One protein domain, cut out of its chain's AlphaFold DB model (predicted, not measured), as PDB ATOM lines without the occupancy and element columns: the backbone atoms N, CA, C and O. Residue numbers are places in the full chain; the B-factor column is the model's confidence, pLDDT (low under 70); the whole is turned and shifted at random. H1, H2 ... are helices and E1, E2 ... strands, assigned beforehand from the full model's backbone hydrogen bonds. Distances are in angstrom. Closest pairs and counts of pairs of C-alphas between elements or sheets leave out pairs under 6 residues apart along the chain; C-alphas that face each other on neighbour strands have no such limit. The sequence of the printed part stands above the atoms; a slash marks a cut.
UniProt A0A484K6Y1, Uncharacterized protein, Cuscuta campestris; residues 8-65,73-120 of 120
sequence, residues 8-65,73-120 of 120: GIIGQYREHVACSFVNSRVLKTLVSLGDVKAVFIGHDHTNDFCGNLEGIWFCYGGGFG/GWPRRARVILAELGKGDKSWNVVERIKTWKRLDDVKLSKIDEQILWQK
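AT A GLANCE: This is residues 8 to 65 and 73 to 120 of the 120 residues of an uncharacterized protein of Cuscuta campestris (UniProt A0A484K6Y1). Two three-stranded sheets make a sandwich, only partly face to face: a long, twisted antiparallel sheet E5 E6 E7 and a short mixed sheet E2 E4 E3. Beyond the short sheet a wide loop leads through H1, and residues 20 to 26 stick out. The printed part has 106 residues, mostly strand, with one named helix and seven named strands in the order E1 H1 E2 E3 E4 E5 E6 E7. It is only just compact, close to loose, with a radius of gyration of the C-alphas of 15.5 A, and spans 49 by 41 by 23 A.

HOW THE PARTS SIT: E5, residues 77 to 87, E6, residues 92 to 104, and E7, residues 111 to 119, form a meander of two hairpins, each strand the antiparallel neighbour of the one before. N 82 and O 99, and N 100 and O 115, are each 2.9 A apart, within hydrogen-bond range. E6 bends by 70 degrees at residue 95. In the facing sheet, E4, residues 56 to 60, is the inner strand; E2, residues 38 to 41, is parallel to it, with N 41 and O 59 2.9 A apart, and E3, residues 50 to 53, forms an antiparallel hairpin with it, with N 58 and O 51 2.8 A apart. The strands of the two sheets stand at 30 degrees; the closest C-alphas of E4 and E7, Trp 57 and Leu 117, are 6.5 A apart. E1, residues 8 to 10, pairs with no named strand. H1, residues 26 to 33, only grazes the sheet E2 E4 E3; every O i to N i+4 pair in it is within hydrogen-bond range.

IN THESE COORDINATES: E5 measures 31.4 A, E6 31.1 A and E7 21.1 A. C-alpha 77 is at (222.276, 257.336, 331.681) and C-alpha 119 at (238.150, 260.613, 312.676).

THE WHOLE: Residues 66 to 72 are not printed, a gap of 14.9 A between C-alphas 65 and 73. The link from E1 to H1 is long. No printed residue is under 70 in pLDDT.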
ATOM      1  N   GLY A   8     224.145 252.089 310.592       80.50
ATOM      2  CA  GLY A   8     225.032 251.962 311.752       80.50
ATOM      3  C   GLY A   8     224.369 252.368 313.067       80.50
ATOM      4  O   GLY A   8     224.885 253.234 313.759       80.50
ATOM      5  N   ILE A   9     223.210 251.791 313.397       91.12
ATOM      6  CA  ILE A   9     222.523 252.103 314.655       91.12
ATOM      7  C   ILE A   9     223.231 251.403 315.818       91.12
ATOM      8  O   ILE A   9     223.339 250.179 315.821       91.12
ATOM      9  N   ILE A  10     223.668 252.174 316.814       95.94
ATOM     10  CA  ILE A  10     224.240 251.656 318.065       95.94
ATOM     11  C   ILE A  10     223.466 252.244 319.246       95.94
ATOM     12  O   ILE A  10     223.371 253.463 319.386       95.94
ATOM     13  N   GLY A  11     222.933 251.374 320.106       95.62
ATOM     14  CA  GLY A  11     222.051 251.702 321.228       95.62
ATOM     15  C   GLY A  11     220.612 251.236 320.997       95.62
ATOM     16  O   GLY A  11     220.358 250.378 320.156       95.62
ATOM     17  N   GLN A  12     219.667 251.766 321.771       95.25
ATOM     18  CA  GLN A  12     218.306 251.246 321.878       95.25
ATOM     19  C   GLN A  12     217.268 252.296 321.470       95.25
ATOM     20  O   GLN A  12     217.228 253.407 322.006       95.25
ATOM     21  N   TYR A  13     216.405 251.907 320.528       93.88
ATOM     22  CA  TYR A  13     215.194 252.628 320.134       93.88
ATOM     23  C   TYR A  13     214.029 252.119 320.984       93.88
ATOM     24  O   TYR A  13     213.678 250.942 320.904       93.88
ATOM     25  N   ARG A  14     213.445 252.974 321.820       93.88
ATOM     26  CA  ARG A  14     212.433 252.592 322.816       93.88
ATOM     27  C   ARG A  14     211.174 253.445 322.795       93.88
ATOM     28  O   ARG A  14     210.172 253.027 323.367       93.88
ATOM     29  N   GLU A  15     211.195 254.573 322.101       93.12
ATOM     30  CA  GLU A  15     210.006 255.374 321.838       93.12
ATOM     31  C   GLU A  15     210.059 255.996 320.445       93.12
ATOM     32  O   GLU A  15     211.110 256.048 319.799       93.12
ATOM     33  N   HIS A  16     208.902 256.459 319.976       93.56
ATOM     34  CA  HIS A  16     208.815 257.135 318.694       93.56
ATOM     35  C   HIS A  16     209.680 258.392 318.681       93.56
ATOM     36  O   HIS A  16     209.644 259.183 319.612       93.56
ATOM     37  N   VAL A  17     210.426 258.569 317.592       93.25
ATOM     38  CA  VAL A  17     211.221 259.778 317.368       93.25
ATOM     39  C   VAL A  17     210.276 260.952 317.176       93.25
ATOM     40  O   VAL A  17     209.522 260.969 316.196       93.25
ATOM     41  N   ALA A  18     210.314 261.921 318.087       92.38
ATOM     42  CA  ALA A  18     209.548 263.142 317.922       92.38
ATOM     43  C   ALA A  18     210.095 263.971 316.755       92.38
ATOM     44  O   ALA A  18     211.304 264.096 316.541       92.38
ATOM     45  N   CYS A  19     209.192 264.577 315.988       90.50
ATOM     46  CA  CYS A  19     209.552 265.452 314.884       90.50
ATOM     47  C   CYS A  19     208.557 266.603 314.745       90.50
ATOM     48  O   CYS A  19     207.382 266.477 315.083       90.50
ATOM     49  N   SER A  20     209.026 267.724 314.198       91.31
ATOM     50  CA  SER A  20     208.150 268.831 313.813       91.31
ATOM     51  C   SER A  20     207.217 268.420 312.670       91.31
ATOM     52  O   SER A  20     207.621 267.687 311.766       91.31
ATOM     53  N   PHE A  21     205.997 268.965 312.658       93.62
ATOM     54  CA  PHE A  21     205.083 268.868 311.511       93.62
ATOM     55  C   PHE A  21     205.611 269.598 310.267       93.62
ATOM     56  O   PHE A  21     205.187 269.312 309.149       93.62
ATOM     57  N   VAL A  22     206.545 270.535 310.449       95.25
ATOM     58  CA  VAL A  22     207.162 271.303 309.367       95.25
ATOM     59  C   VAL A  22     208.559 270.763 309.083       95.25
ATOM     60  O   VAL A  22     209.426 270.750 309.958       95.25
ATOM     61  N   ASN A  23     208.815 270.388 307.827       93.75
ATOM     62  CA  ASN A  23     210.164 270.073 307.365       93.75
ATOM     63  C   ASN A  23     210.938 271.367 307.065       93.75
ATOM     64  O   ASN A  23     210.919 271.879 305.946       93.75
ATOM     65  N   SER A  24     211.655 271.871 308.069       94.50
ATOM     66  CA  SER A  24     212.518 273.058 307.980       94.50
ATOM     67  C   SER A  24     213.824 272.829 307.210       94.50
ATOM     68  O   SER A  24     214.643 273.738 307.108       94.50
ATOM     69  N   ARG A  25     214.037 271.624 306.661       95.50
ATOM     70  CA  ARG A  25     215.244 271.221 305.922       95.50
ATOM     71  C   ARG A  25     216.539 271.249 306.744       95.50
ATOM     72  O   ARG A  25     217.609 271.233 306.148       95.50
ATOM     73  N   VAL A  26     216.462 271.199 308.079       94.38
ATOM     74  CA  VAL A  26     217.640 271.212 308.974       94.38
ATOM     75  C   VAL A  26     218.686 270.176 308.565       94.38
ATOM     76  O   VAL A  26     219.839 270.543 308.376       94.38
ATOM     77  N   LEU A  27     218.296 268.915 308.339       94.06
ATOM     78  CA  LEU A  27     219.233 267.877 307.886       94.06
ATOM     79  C   LEU A  27     219.948 268.278 306.590       94.06
ATOM     80  O   LEU A  27     221.170 268.235 306.529       94.06
ATOM     81  N   LYS A  28     219.187 268.715 305.578       95.88
ATOM     82  CA  LYS A  28     219.739 269.126 304.281       95.88
ATOM     83  C   LYS A  28     220.740 270.273 304.441       95.88
ATOM     84  O   LYS A  28     221.779 270.261 303.789       95.88
ATOM     85  N   THR A  29     220.442 271.237 305.311       97.19
ATOM     86  CA  THR A  29     221.354 272.343 305.620       97.19
ATOM     87  C   THR A  29     222.643 271.830 306.257       97.19
ATOM     88  O   THR A  29     223.719 272.153 305.762       97.19
ATOM     89  N   LEU A  30     222.558 270.981 307.288       97.06
ATOM     90  CA  LEU A  30     223.737 270.423 307.965       97.06
ATOM     91  C   LEU A  30     224.621 269.615 307.005       97.06
ATOM     92  O   LEU A  30     225.838 269.775 307.009       97.06
ATOM     93  N   VAL A  31     224.010 268.801 306.139       95.88
ATOM     94  CA  VAL A  31     224.725 268.050 305.095       95.88
ATOM     95  C   VAL A  31     225.422 268.999 304.117       95.88
ATOM     96  O   VAL A  31     226.581 268.775 303.780       95.88
ATOM     97  N   SER A  32     224.759 270.081 303.691       96.94
ATOM     98  CA  SER A  32     225.336 271.044 302.742       96.94
ATOM     99  C   SER A  32     226.509 271.856 303.300       96.94
ATOM    100  O   SER A  32     227.370 272.262 302.525       96.94
ATOM    101  N   LEU A  33     226.562 272.072 304.620       96.81
ATOM    102  CA  LEU A  33     227.684 272.758 305.269       96.81
ATOM    103  C   LEU A  33     228.960 271.901 305.248       96.81
ATOM    104  O   LEU A  33     230.061 272.428 305.130       96.81
ATOM    105  N   GLY A  34     228.821 270.573 305.334       93.94
ATOM    106  CA  GLY A  34     229.927 269.619 305.198       93.94
ATOM    107  C   GLY A  34     230.905 269.558 306.383       93.94
ATOM    108  O   GLY A  34     231.739 268.648 306.445       93.94
ATOM    109  N   ASP A  35     230.797 270.459 307.354       94.25
ATOM    110  CA  ASP A  35     231.653 270.559 308.542       94.25
ATOM    111  C   ASP A  35     231.041 269.917 309.804       94.25
ATOM    112  O   ASP A  35     231.766 269.574 310.738       94.25
ATOM    113  N   VAL A  36     229.734 269.637 309.808       95.88
ATOM    114  CA  VAL A  36     229.040 268.946 310.906       95.88
ATOM    115  C   VAL A  36     229.214 267.433 310.795       95.88
ATOM    116  O   VAL A  36     228.830 266.820 309.803       95.88
ATOM    117  N   LYS A  37     229.776 266.803 311.836       94.94
ATOM    118  CA  LYS A  37     230.017 265.344 311.872       94.94
ATOM    119  C   LYS A  37     229.069 264.583 312.796       94.94
ATOM    120  O   LYS A  37     228.778 263.413 312.555       94.94
ATOM    121  N   ALA A  38     228.577 265.242 313.841       96.38
ATOM    122  CA  ALA A  38     227.637 264.664 314.788       96.38
ATOM    123  C   ALA A  38     226.714 265.734 315.388       96.38
ATOM    124  O   ALA A  38     227.126 266.875 315.590       96.38
ATOM    125  N   VAL A  39     225.486 265.337 315.710       97.12
ATOM    126  CA  VAL A  39     224.452 266.117 316.392       97.12
ATOM    127  C   VAL A  39     223.967 265.305 317.590       97.12
ATOM    128  O   VAL A  39     223.594 264.137 317.458       97.12
ATOM    129  N   PHE A  40     223.954 265.923 318.768       96.88
ATOM    130  CA  PHE A  40     223.504 265.290 320.005       96.88
ATOM    131  C   PHE A  40     222.130 265.831 320.384       96.88
ATOM    132  O   PHE A  40     221.939 267.042 320.469       96.88
ATOM    133  N   ILE A  41     221.171 264.927 320.565       95.06
ATOM    134  CA  ILE A  41     219.745 265.244 320.676       95.06
ATOM    135  C   ILE A  41     219.128 264.660 321.952       95.06
ATOM    136  O   ILE A  41     219.676 263.755 322.588       95.06
ATOM    137  N   GLY A  42     217.978 265.217 322.331       92.88
ATOM    138  CA  GLY A  42     217.177 264.814 323.486       92.88
ATOM    139  C   GLY A  42     215.700 264.711 323.114       92.88
ATOM    140  O   GLY A  42     215.385 264.257 322.021       92.88
ATOM    141  N   HIS A  43     214.814 265.165 324.005       94.00
ATOM    142  CA  HIS A  43     213.346 265.120 323.886       94.00
ATOM    143  C   HIS A  43     212.707 263.727 323.970       94.00
ATOM    144  O   HIS A  43     211.702 263.590 324.657       94.00
ATOM    145  N   ASP A  44     213.316 262.699 323.377       93.75
ATOM    146  CA  ASP A  44     212.860 261.309 323.498       93.75
ATOM    147  C   ASP A  44     213.698 260.611 324.582       93.75
ATOM    148  O   ASP A  44     214.900 260.385 324.422       93.75
ATOM    149  N   HIS A  45     213.106 260.338 325.740       93.00
ATOM    150  CA  HIS A  45     213.861 260.085 326.975       93.00
ATOM    151  C   HIS A  45     214.381 258.653 327.133       93.00
ATOM    152  O   HIS A  45     215.342 258.400 327.863       93.00
ATOM    153  N   THR A  46     213.737 257.697 326.488       93.75
ATOM    154  CA  THR A  46     214.065 256.274 326.522       93.75
ATOM    155  C   THR A  46     214.896 255.850 325.316       93.75
ATOM    156  O   THR A  46     215.558 254.810 325.394       93.75
ATOM    157  N   ASN A  47     214.934 256.673 324.263       95.75
ATOM    158  CA  ASN A  47     215.867 256.533 323.153       95.75
ATOM    159  C   ASN A  47     217.288 256.882 323.607       95.75
ATOM    160  O   ASN A  47     217.534 257.902 324.250       95.75
ATOM    161  N   ASP A  48     218.249 256.027 323.262       96.25
ATOM    162  CA  ASP A  48     219.667 256.267 323.553       96.25
ATOM    163  C   ASP A  48     220.601 255.820 322.419       96.25
ATOM    164  O   ASP A  48     221.812 255.646 322.612       96.25
ATOM    165  N   PHE A  49     220.029 255.604 321.237       96.38
ATOM    166  CA  PHE A  49     220.766 255.186 320.062       96.38
ATOM    167  C   PHE A  49     221.472 256.360 319.380       96.38
ATOM    168  O   PHE A  49     221.070 257.520 319.494       96.38
ATOM    169  N   CYS A  50     222.535 256.040 318.653       96.75
ATOM    170  CA  CYS A  50     223.068 256.871 317.587       96.75
ATOM    171  C   CYS A  50     222.772 256.218 316.246       96.75
ATOM    172  O   CYS A  50     222.853 254.998 316.144       96.75
ATOM    173  N   GLY A  51     222.483 257.016 315.225       94.69
ATOM    174  CA  GLY A  51     222.354 256.547 313.851       94.69
ATOM    175  C   GLY A  51     222.991 257.523 312.871       94.69
ATOM    176  O   GLY A  51     222.971 258.733 313.096       94.69
ATOM    177  N   ASN A  52     223.563 257.001 311.787       93.81
ATOM    178  CA  ASN A  52     224.125 257.814 310.719       93.81
ATOM    179  C   ASN A  52     223.053 258.127 309.670       93.81
ATOM    180  O   ASN A  52     222.415 257.218 309.126       93.81
ATOM    181  N   LEU A  53     222.884 259.415 309.387       93.31
ATOM    182  CA  LEU A  53     221.966 259.942 308.393       93.31
ATOM    183  C   LEU A  53     222.745 260.874 307.463       93.31
ATOM    184  O   LEU A  53     223.252 261.906 307.896       93.31
ATOM    185  N   GLU A  54     222.876 260.477 306.197       92.81
ATOM    186  CA  GLU A  54     223.594 261.245 305.165       92.81
ATOM    187  C   GLU A  54     225.020 261.667 305.581       92.81
ATOM    188  O   GLU A  54     225.479 262.765 305.285       92.81
ATOM    189  N   GLY A  55     225.741 260.782 306.281       91.75
ATOM    190  CA  GLY A  55     227.117 261.035 306.717       91.75
ATOM    191  C   GLY A  55     227.238 261.777 308.050       91.75
ATOM    192  O   GLY A  55     228.352 261.899 308.556       91.75
ATOM    193  N   ILE A  56     226.126 262.197 308.661       96.06
ATOM    194  CA  ILE A  56     226.091 262.859 309.971       96.06
ATOM    195  C   ILE A  56     225.536 261.900 311.022       96.06
ATOM    196  O   ILE A  56     224.512 261.248 310.821       96.06
ATOM    197  N   TRP A  57     226.192 261.827 312.176       97.06
ATOM    198  CA  TRP A  57     225.709 261.037 313.306       97.06
ATOM    199  C   TRP A  57     224.683 261.799 314.139       97.06
ATOM    200  O   TRP A  57     224.989 262.861 314.660       97.06
ATOM    201  N   PHE A  58     223.492 261.239 314.335       96.88
ATOM    202  CA  PHE A  58     222.478 261.762 315.253       96.88
ATOM    203  C   PHE A  58     222.402 260.864 316.481       96.88
ATOM    204  O   PHE A  58     222.151 259.670 316.349       96.88
ATOM    205  N   CYS A  59     222.640 261.428 317.663       97.81
ATOM    206  CA  CYS A  59     222.876 260.674 318.889       97.81
ATOM    207  C   CYS A  59     221.977 261.129 320.037       97.81
ATOM    208  O   CYS A  59     222.162 262.225 320.567       97.81
ATOM    209  N   TYR A  60     221.077 260.259 320.494       97.31
ATOM    210  CA  TYR A  60     220.286 260.512 321.697       97.31
ATOM    211  C   TYR A  60     221.135 260.429 322.961       97.31
ATOM    212  O   TYR A  60     221.939 259.502 323.119       97.31
ATOM    213  N   GLY A  61     220.933 261.369 323.885       95.06
ATOM    214  CA  GLY A  61     221.624 261.398 325.177       95.06
ATOM    215  C   GLY A  61     221.265 260.240 326.119       95.06
ATOM    216  O   GLY A  61     222.117 259.818 326.901       95.06
ATOM    217  N   GLY A  62     220.044 259.701 326.006       92.00
ATOM    218  CA  GLY A  62     219.442 258.806 326.997       92.00
ATOM    219  C   GLY A  62     219.071 259.577 328.269       92.00
ATOM    220  O   GLY A  62     219.908 260.262 328.844       92.00
ATOM    221  N   GLY A  63     217.806 259.532 328.686       90.81
ATOM    222  CA  GLY A  63     217.269 260.407 329.731       90.81
ATOM    223  C   GLY A  63     218.039 260.344 331.058       90.81
ATOM    224  O   GLY A  63     218.124 259.281 331.680       90.81
ATOM    225  N   PHE A  64     218.543 261.499 331.507       89.69
ATOM    226  CA  PHE A  64     219.404 261.610 332.693       89.69
ATOM    227  C   PHE A  64     218.630 261.873 333.998       89.69
ATOM    228  O   PHE A  64     219.044 261.430 335.063       89.69
ATOM    229  N   GLY A  65     217.524 262.622 333.930       88.31
ATOM    230  CA  GLY A  65     216.848 263.161 335.112       88.31
ATOM    231  C   GLY A  65     215.883 262.179 335.777       88.31
ATOM    232  O   GLY A  65     215.232 261.392 335.101       88.31
ATOM    233  N   GLY A  73     212.695 249.543 335.346       90.31
ATOM    234  CA  GLY A  73     213.746 248.592 334.962       90.31
ATOM    235  C   GLY A  73     214.738 249.117 333.913       90.31
ATOM    236  O   GLY A  73     215.502 248.333 333.357       90.31
ATOM    237  N   TRP A  74     214.744 250.422 333.625       91.12
ATOM    238  CA  TRP A  74     215.638 251.051 332.654       91.12
ATOM    239  C   TRP A  74     216.544 252.069 333.364       91.12
ATOM    240  O   TRP A  74     216.087 253.177 333.653       91.12
ATOM    241  N   PRO A  75     217.813 251.721 333.661       94.19
ATOM    242  CA  PRO A  75     218.725 252.595 334.409       94.19
ATOM    243  C   PRO A  75     218.872 253.971 333.758       94.19
ATOM    244  O   PRO A  75     218.925 254.052 332.534       94.19
ATOM    245  N   ARG A  76     218.989 255.071 334.510       94.94
ATOM    246  CA  ARG A  76     219.307 256.370 333.881       94.94
ATOM    247  C   ARG A  76     220.664 256.303 333.185       94.94
ATOM    248  O   ARG A  76     221.435 255.368 333.391       94.94
ATOM    249  N   ARG A  77     220.945 257.244 332.289       95.25
ATOM    250  CA  ARG A  77     222.276 257.336 331.681       95.25
ATOM    251  C   ARG A  77     222.626 258.737 331.253       95.25
ATOM    252  O   ARG A  77     221.754 259.576 331.068       95.25
ATOM    253  N   ALA A  78     223.916 258.932 331.042       95.12
ATOM    254  CA  ALA A  78     224.450 260.095 330.368       95.12
ATOM    255  C   ALA A  78     225.315 259.647 329.191       95.12
ATOM    256  O   ALA A  78     226.144 258.738 329.317       95.12
ATOM    257  N   ARG A  79     225.145 260.305 328.045       97.50
ATOM    258  CA  ARG A  79     226.078 260.189 326.929       97.50
ATOM    259  C   ARG A  79     227.296 261.059 327.194       97.50
ATOM    260  O   ARG A  79     227.174 262.263 327.394       97.50
ATOM    261  N   VAL A  80     228.471 260.447 327.131       97.81
ATOM    262  CA  VAL A  80     229.741 261.168 327.144       97.81
ATOM    263  C   VAL A  80     230.194 261.396 325.709       97.81
ATOM    264  O   VAL A  80     230.060 260.518 324.850       97.81
ATOM    265  N   ILE A  81     230.718 262.592 325.458       97.94
ATOM    266  CA  ILE A  81     231.260 263.021 324.174       97.94
ATOM    267  C   ILE A  81     232.720 263.375 324.418       97.94
ATOM    268  O   ILE A  81     233.018 264.261 325.216       97.94
ATOM    269  N   LEU A  82     233.622 262.664 323.750       97.81
ATOM    270  CA  LEU A  82     235.053 262.920 323.805       97.81
ATOM    271  C   LEU A  82     235.498 263.461 322.449       97.81
ATOM    272  O   LEU A  82     235.512 262.723 321.463       97.81
ATOM    273  N   ALA A  83     235.847 264.743 322.420       95.31
ATOM    274  CA  ALA A  83     236.493 265.381 321.285       95.31
ATOM    275  C   ALA A  83     237.993 265.478 321.568       95.31
ATOM    276  O   ALA A  83     238.410 266.097 322.546       95.31
ATOM    277  N   GLU A  84     238.795 264.846 320.723       94.56
ATOM    278  CA  GLU A  84     240.248 264.910 320.795       94.56
ATOM    279  C   GLU A  84     240.748 265.908 319.756       94.56
ATOM    280  O   GLU A  84     240.376 265.846 318.579       94.56
ATOM    281  N   LEU A  85     241.566 266.848 320.216       92.69
ATOM    282  CA  LEU A  85     242.157 267.897 319.399       92.69
ATOM    283  C   LEU A  85     243.596 267.524 319.059       92.69
ATOM    284  O   LEU A  85     244.328 267.033 319.924       92.69
ATOM    285  N   GLY A  86     244.013 267.815 317.830       88.06
ATOM    286  CA  GLY A  86     245.414 267.684 317.448       88.06
ATOM    287  C   GLY A  86     246.303 268.622 318.258       88.06
ATOM    288  O   GLY A  86     245.903 269.742 318.594       88.06
ATOM    289  N   LYS A  87     247.527 268.191 318.570       81.12
ATOM    290  CA  LYS A  87     248.532 269.067 319.189       81.12
ATOM    291  C   LYS A  87     249.191 269.932 318.116       81.12
ATOM    292  O   LYS A  87     249.691 269.406 317.128       81.12
ATOM    293  N   GLY A  88     249.185 271.246 318.313       77.62
ATOM    294  CA  GLY A  88     250.016 272.193 317.573       77.62
ATOM    295  C   GLY A  88     251.184 272.684 318.424       77.62
ATOM    296  O   GLY A  88     251.173 272.542 319.647       77.62
ATOM    297  N   ASP A  89     252.178 273.297 317.781       76.44
ATOM    298  CA  ASP A  89     253.429 273.728 318.426       76.44
ATOM    299  C   ASP A  89     253.227 274.723 319.583       76.44
ATOM    300  O   ASP A  89     254.064 274.810 320.481       76.44
ATOM    301  N   LYS A  90     252.127 275.495 319.573       78.38
ATOM    302  CA  LYS A  90     251.805 276.517 320.592       78.38
ATOM    303  C   LYS A  90     250.327 276.560 321.015       78.38
ATOM    304  O   LYS A  90     249.978 277.342 321.895       78.38
ATOM    305  N   SER A  91     249.454 275.755 320.406       80.06
ATOM    306  CA  SER A  91     248.011 275.714 320.699       80.06
ATOM    307  C   SER A  91     247.377 274.391 320.264       80.06
ATOM    308  O   SER A  91     247.972 273.622 319.509       80.06
ATOM    309  N   TRP A  92     246.149 274.129 320.716       80.06
ATOM    310  CA  TRP A  92     245.312 273.069 320.149       80.06
ATOM    311  C   TRP A  92     244.976 273.371 318.681       80.06
ATOM    312  O   TRP A  92     244.743 274.528 318.324       80.06
ATOM    313  N   ASN A  93     244.955 272.329 317.851       84.56
ATOM    314  CA  ASN A  93     244.541 272.373 316.448       84.56
ATOM    315  C   ASN A  93     243.070 271.935 316.298       84.56
ATOM    316  O   ASN A  93     242.308 271.879 317.264       84.56
ATOM    317  N   VAL A  94     242.663 271.634 315.062       88.19
ATOM    318  CA  VAL A  94     241.337 271.096 314.731       88.19
ATOM    319  C   VAL A  94     241.044 269.782 315.464       88.19
ATOM    320  O   VAL A  94     241.953 269.059 315.878       88.19
ATOM    321  N   VAL A  95     239.754 269.457 315.588       91.50
ATOM    322  CA  VAL A  95     239.306 268.141 316.057       91.50
ATOM    323  C   VAL A  95     239.910 267.067 315.150       91.50
ATOM    324  O   VAL A  95     239.839 267.174 313.927       91.50
ATOM    325  N   GLU A  96     240.498 266.034 315.749       94.19
ATOM    326  CA  GLU A  96     241.042 264.865 315.046       94.19
ATOM    327  C   GLU A  96     240.136 263.649 315.188       94.19
ATOM    328  O   GLU A  96     240.069 262.816 314.287       94.19
ATOM    329  N   ARG A  97     239.425 263.537 316.315       96.12
ATOM    330  CA  ARG A  97     238.549 262.398 316.576       96.12
ATOM    331  C   ARG A  97     237.402 262.762 317.507       96.12
ATOM    332  O   ARG A  97     237.576 263.494 318.478       96.12
ATOM    333  N   ILE A  98     236.231 262.199 317.223       97.50
ATOM    334  CA  ILE A  98     235.039 262.281 318.068       97.50
ATOM    335  C   ILE A  98     234.635 260.863 318.460       97.50
ATOM    336  O   ILE A  98     234.306 260.037 317.605       97.50
ATOM    337  N   LYS A  99     234.628 260.593 319.764       97.94
ATOM    338  CA  LYS A  99     234.134 259.352 320.367       97.94
ATOM    339  C   LYS A  99     232.927 259.625 321.244       97.94
ATOM    340  O   LYS A  99     232.775 260.707 321.811       97.94
ATOM    341  N   THR A 100     232.087 258.614 321.405       98.50
ATOM    342  CA  THR A 100     230.994 258.660 322.370       98.50
ATOM    343  C   THR A 100     230.763 257.299 323.001       98.50
ATOM    344  O   THR A 100     231.025 256.271 322.386       98.50
ATOM    345  N   TRP A 101     230.267 257.306 324.232       98.25
ATOM    346  CA  TRP A 101     229.756 256.142 324.952       98.25
ATOM    347  C   TRP A 101     228.657 256.608 325.905       98.25
ATOM    348  O   TRP A 101     228.433 257.810 326.073       98.25
ATOM    349  N   LYS A 102     227.984 255.670 326.566       97.88
ATOM    350  CA  LYS A 102     227.036 255.976 327.644       97.88
ATOM    351  C   LYS A 102     227.564 255.468 328.980       97.88
ATOM    352  O   LYS A 102     228.262 254.454 329.036       97.88
ATOM    353  N   ARG A 103     227.238 256.193 330.046       97.75
ATOM    354  CA  ARG A 103     227.383 255.758 331.438       97.75
ATOM    355  C   ARG A 103     226.004 255.485 331.992       97.75
ATOM    356  O   ARG A 103     225.186 256.399 331.996       97.75
ATOM    357  N   LEU A 104     225.756 254.248 332.400       97.19
ATOM    358  CA  LEU A 104     224.527 253.900 333.099       97.19
ATOM    359  C   LEU A 104     224.615 254.355 334.550       97.19
ATOM    360  O   LEU A 104     225.685 254.320 335.142       97.19
ATOM    361  N   ASP A 105     223.488 254.748 335.116       95.62
ATOM    362  CA  ASP A 105     223.306 254.894 336.553       95.62
ATOM    363  C   ASP A 105     222.859 253.544 337.127       95.62
ATOM    364  O   ASP A 105     221.701 253.318 337.483       95.62
ATOM    365  N   ASP A 106     223.778 252.585 337.054       95.69
ATOM    366  CA  ASP A 106     223.704 251.296 337.726       95.69
ATOM    367  C   ASP A 106     224.801 251.220 338.798       95.69
ATOM    368  O   ASP A 106     225.648 252.105 338.917       95.69
ATOM    369  N   VAL A 107     224.833 250.130 339.566       96.31
ATOM    370  CA  VAL A 107     225.797 249.948 340.669       96.31
ATOM    371  C   VAL A 107     227.264 250.086 340.218       96.31
ATOM    372  O   VAL A 107     228.129 250.408 341.028       96.31
ATOM    373  N   LYS A 108     227.569 249.839 338.937       96.81
ATOM    374  CA  LYS A 108     228.937 249.830 338.393       96.81
ATOM    375  C   LYS A 108     229.271 251.071 337.567       96.81
ATOM    376  O   LYS A 108     230.389 251.172 337.060       96.81
ATOM    377  N   LEU A 109     228.316 251.981 337.392       95.94
ATOM    378  CA  LEU A 109     228.385 253.076 336.431       95.94
ATOM    379  C   LEU A 109     228.835 252.601 335.036       95.94
ATOM    380  O   LEU A 109     229.758 253.155 334.412       95.94
ATOM    381  N   SER A 110     228.215 251.507 334.580       98.00
ATOM    382  CA  SER A 110     228.658 250.724 333.424       98.00
ATOM    383  C   SER A 110     228.909 251.598 332.193       98.00
ATOM    384  O   SER A 110     228.085 252.438 331.821       98.00
ATOM    385  N   LYS A 111     230.062 251.386 331.538       98.06
ATOM    386  CA  LYS A 111     230.346 251.930 330.203       98.06
ATOM    387  C   LYS A 111     229.674 251.036 329.174       98.06
ATOM    388  O   LYS A 111     229.976 249.847 329.147       98.06
ATOM    389  N   ILE A 112     228.845 251.598 328.308       97.81
ATOM    390  CA  ILE A 112     228.251 250.845 327.198       97.81
ATOM    391  C   ILE A 112     228.361 251.621 325.889       97.81
ATOM    392  O   ILE A 112     228.484 252.851 325.897       97.81
ATOM    393  N   ASP A 113     228.263 250.889 324.780       97.06
ATOM    394  CA  ASP A 113     228.082 251.434 323.432       97.06
ATOM    395  C   ASP A 113     229.132 252.485 323.048       97.06
ATOM    396  O   ASP A 113     228.811 253.567 322.545       97.06
ATOM    397  N   GLU A 114     230.401 252.183 323.334       97.56
ATOM    398  CA  GLU A 114     231.510 253.003 322.863       97.56
ATOM    399  C   GLU A 114     231.655 252.899 321.345       97.56
ATOM    400  O   GLU A 114     231.697 251.806 320.783       97.56
ATOM    401  N   GLN A 115     231.766 254.049 320.685       96.19
ATOM    402  CA  GLN A 115     231.936 254.139 319.241       96.19
ATOM    403  C   GLN A 115     232.695 255.408 318.836       96.19
ATOM    404  O   GLN A 115     232.704 256.418 319.549       96.19
ATOM    405  N   ILE A 116     233.307 255.353 317.655       96.69
ATOM    406  CA  ILE A 116     233.930 256.495 316.981       96.69
ATOM    407  C   ILE A 116     232.901 257.066 316.003       96.69
ATOM    408  O   ILE A 116     232.428 256.352 315.124       96.69
ATOM    409  N   LEU A 117     232.547 258.342 316.159       95.81
ATOM    410  CA  LEU A 117     231.624 259.033 315.250       95.81
ATOM    411  C   LEU A 117     232.370 259.637 314.058       95.81
ATOM    412  O   LEU A 117     231.866 259.657 312.939       95.81
ATOM    413  N   TRP A 118     233.579 260.139 314.290       95.81
ATOM    414  CA  TRP A 118     234.382 260.752 313.243       95.81
ATOM    415  C   TRP A 118     235.864 260.696 313.595       95.81
ATOM    416  O   TRP A 118     236.227 260.772 314.770       95.81
ATOM    417  N   GLN A 119     236.701 260.570 312.573       94.31
ATOM    418  CA  GLN A 119     238.150 260.613 312.676       94.31
ATOM    419  C   GLN A 119     238.720 261.201 311.380       94.31
ATOM    420  O   GLN A 119     238.200 260.900 310.303       94.31
ATOM    421  N   LYS A 120     239.728 262.067 311.514       85.69
ATOM    422  CA  LYS A 120     240.480 262.648 310.398       85.69
ATOM    423  C   LYS A 120     241.448 261.641 309.784       85.69
ATOM    424  O   LYS A 120     242.017 260.834 310.553       85.69
TER     425      LYS A 120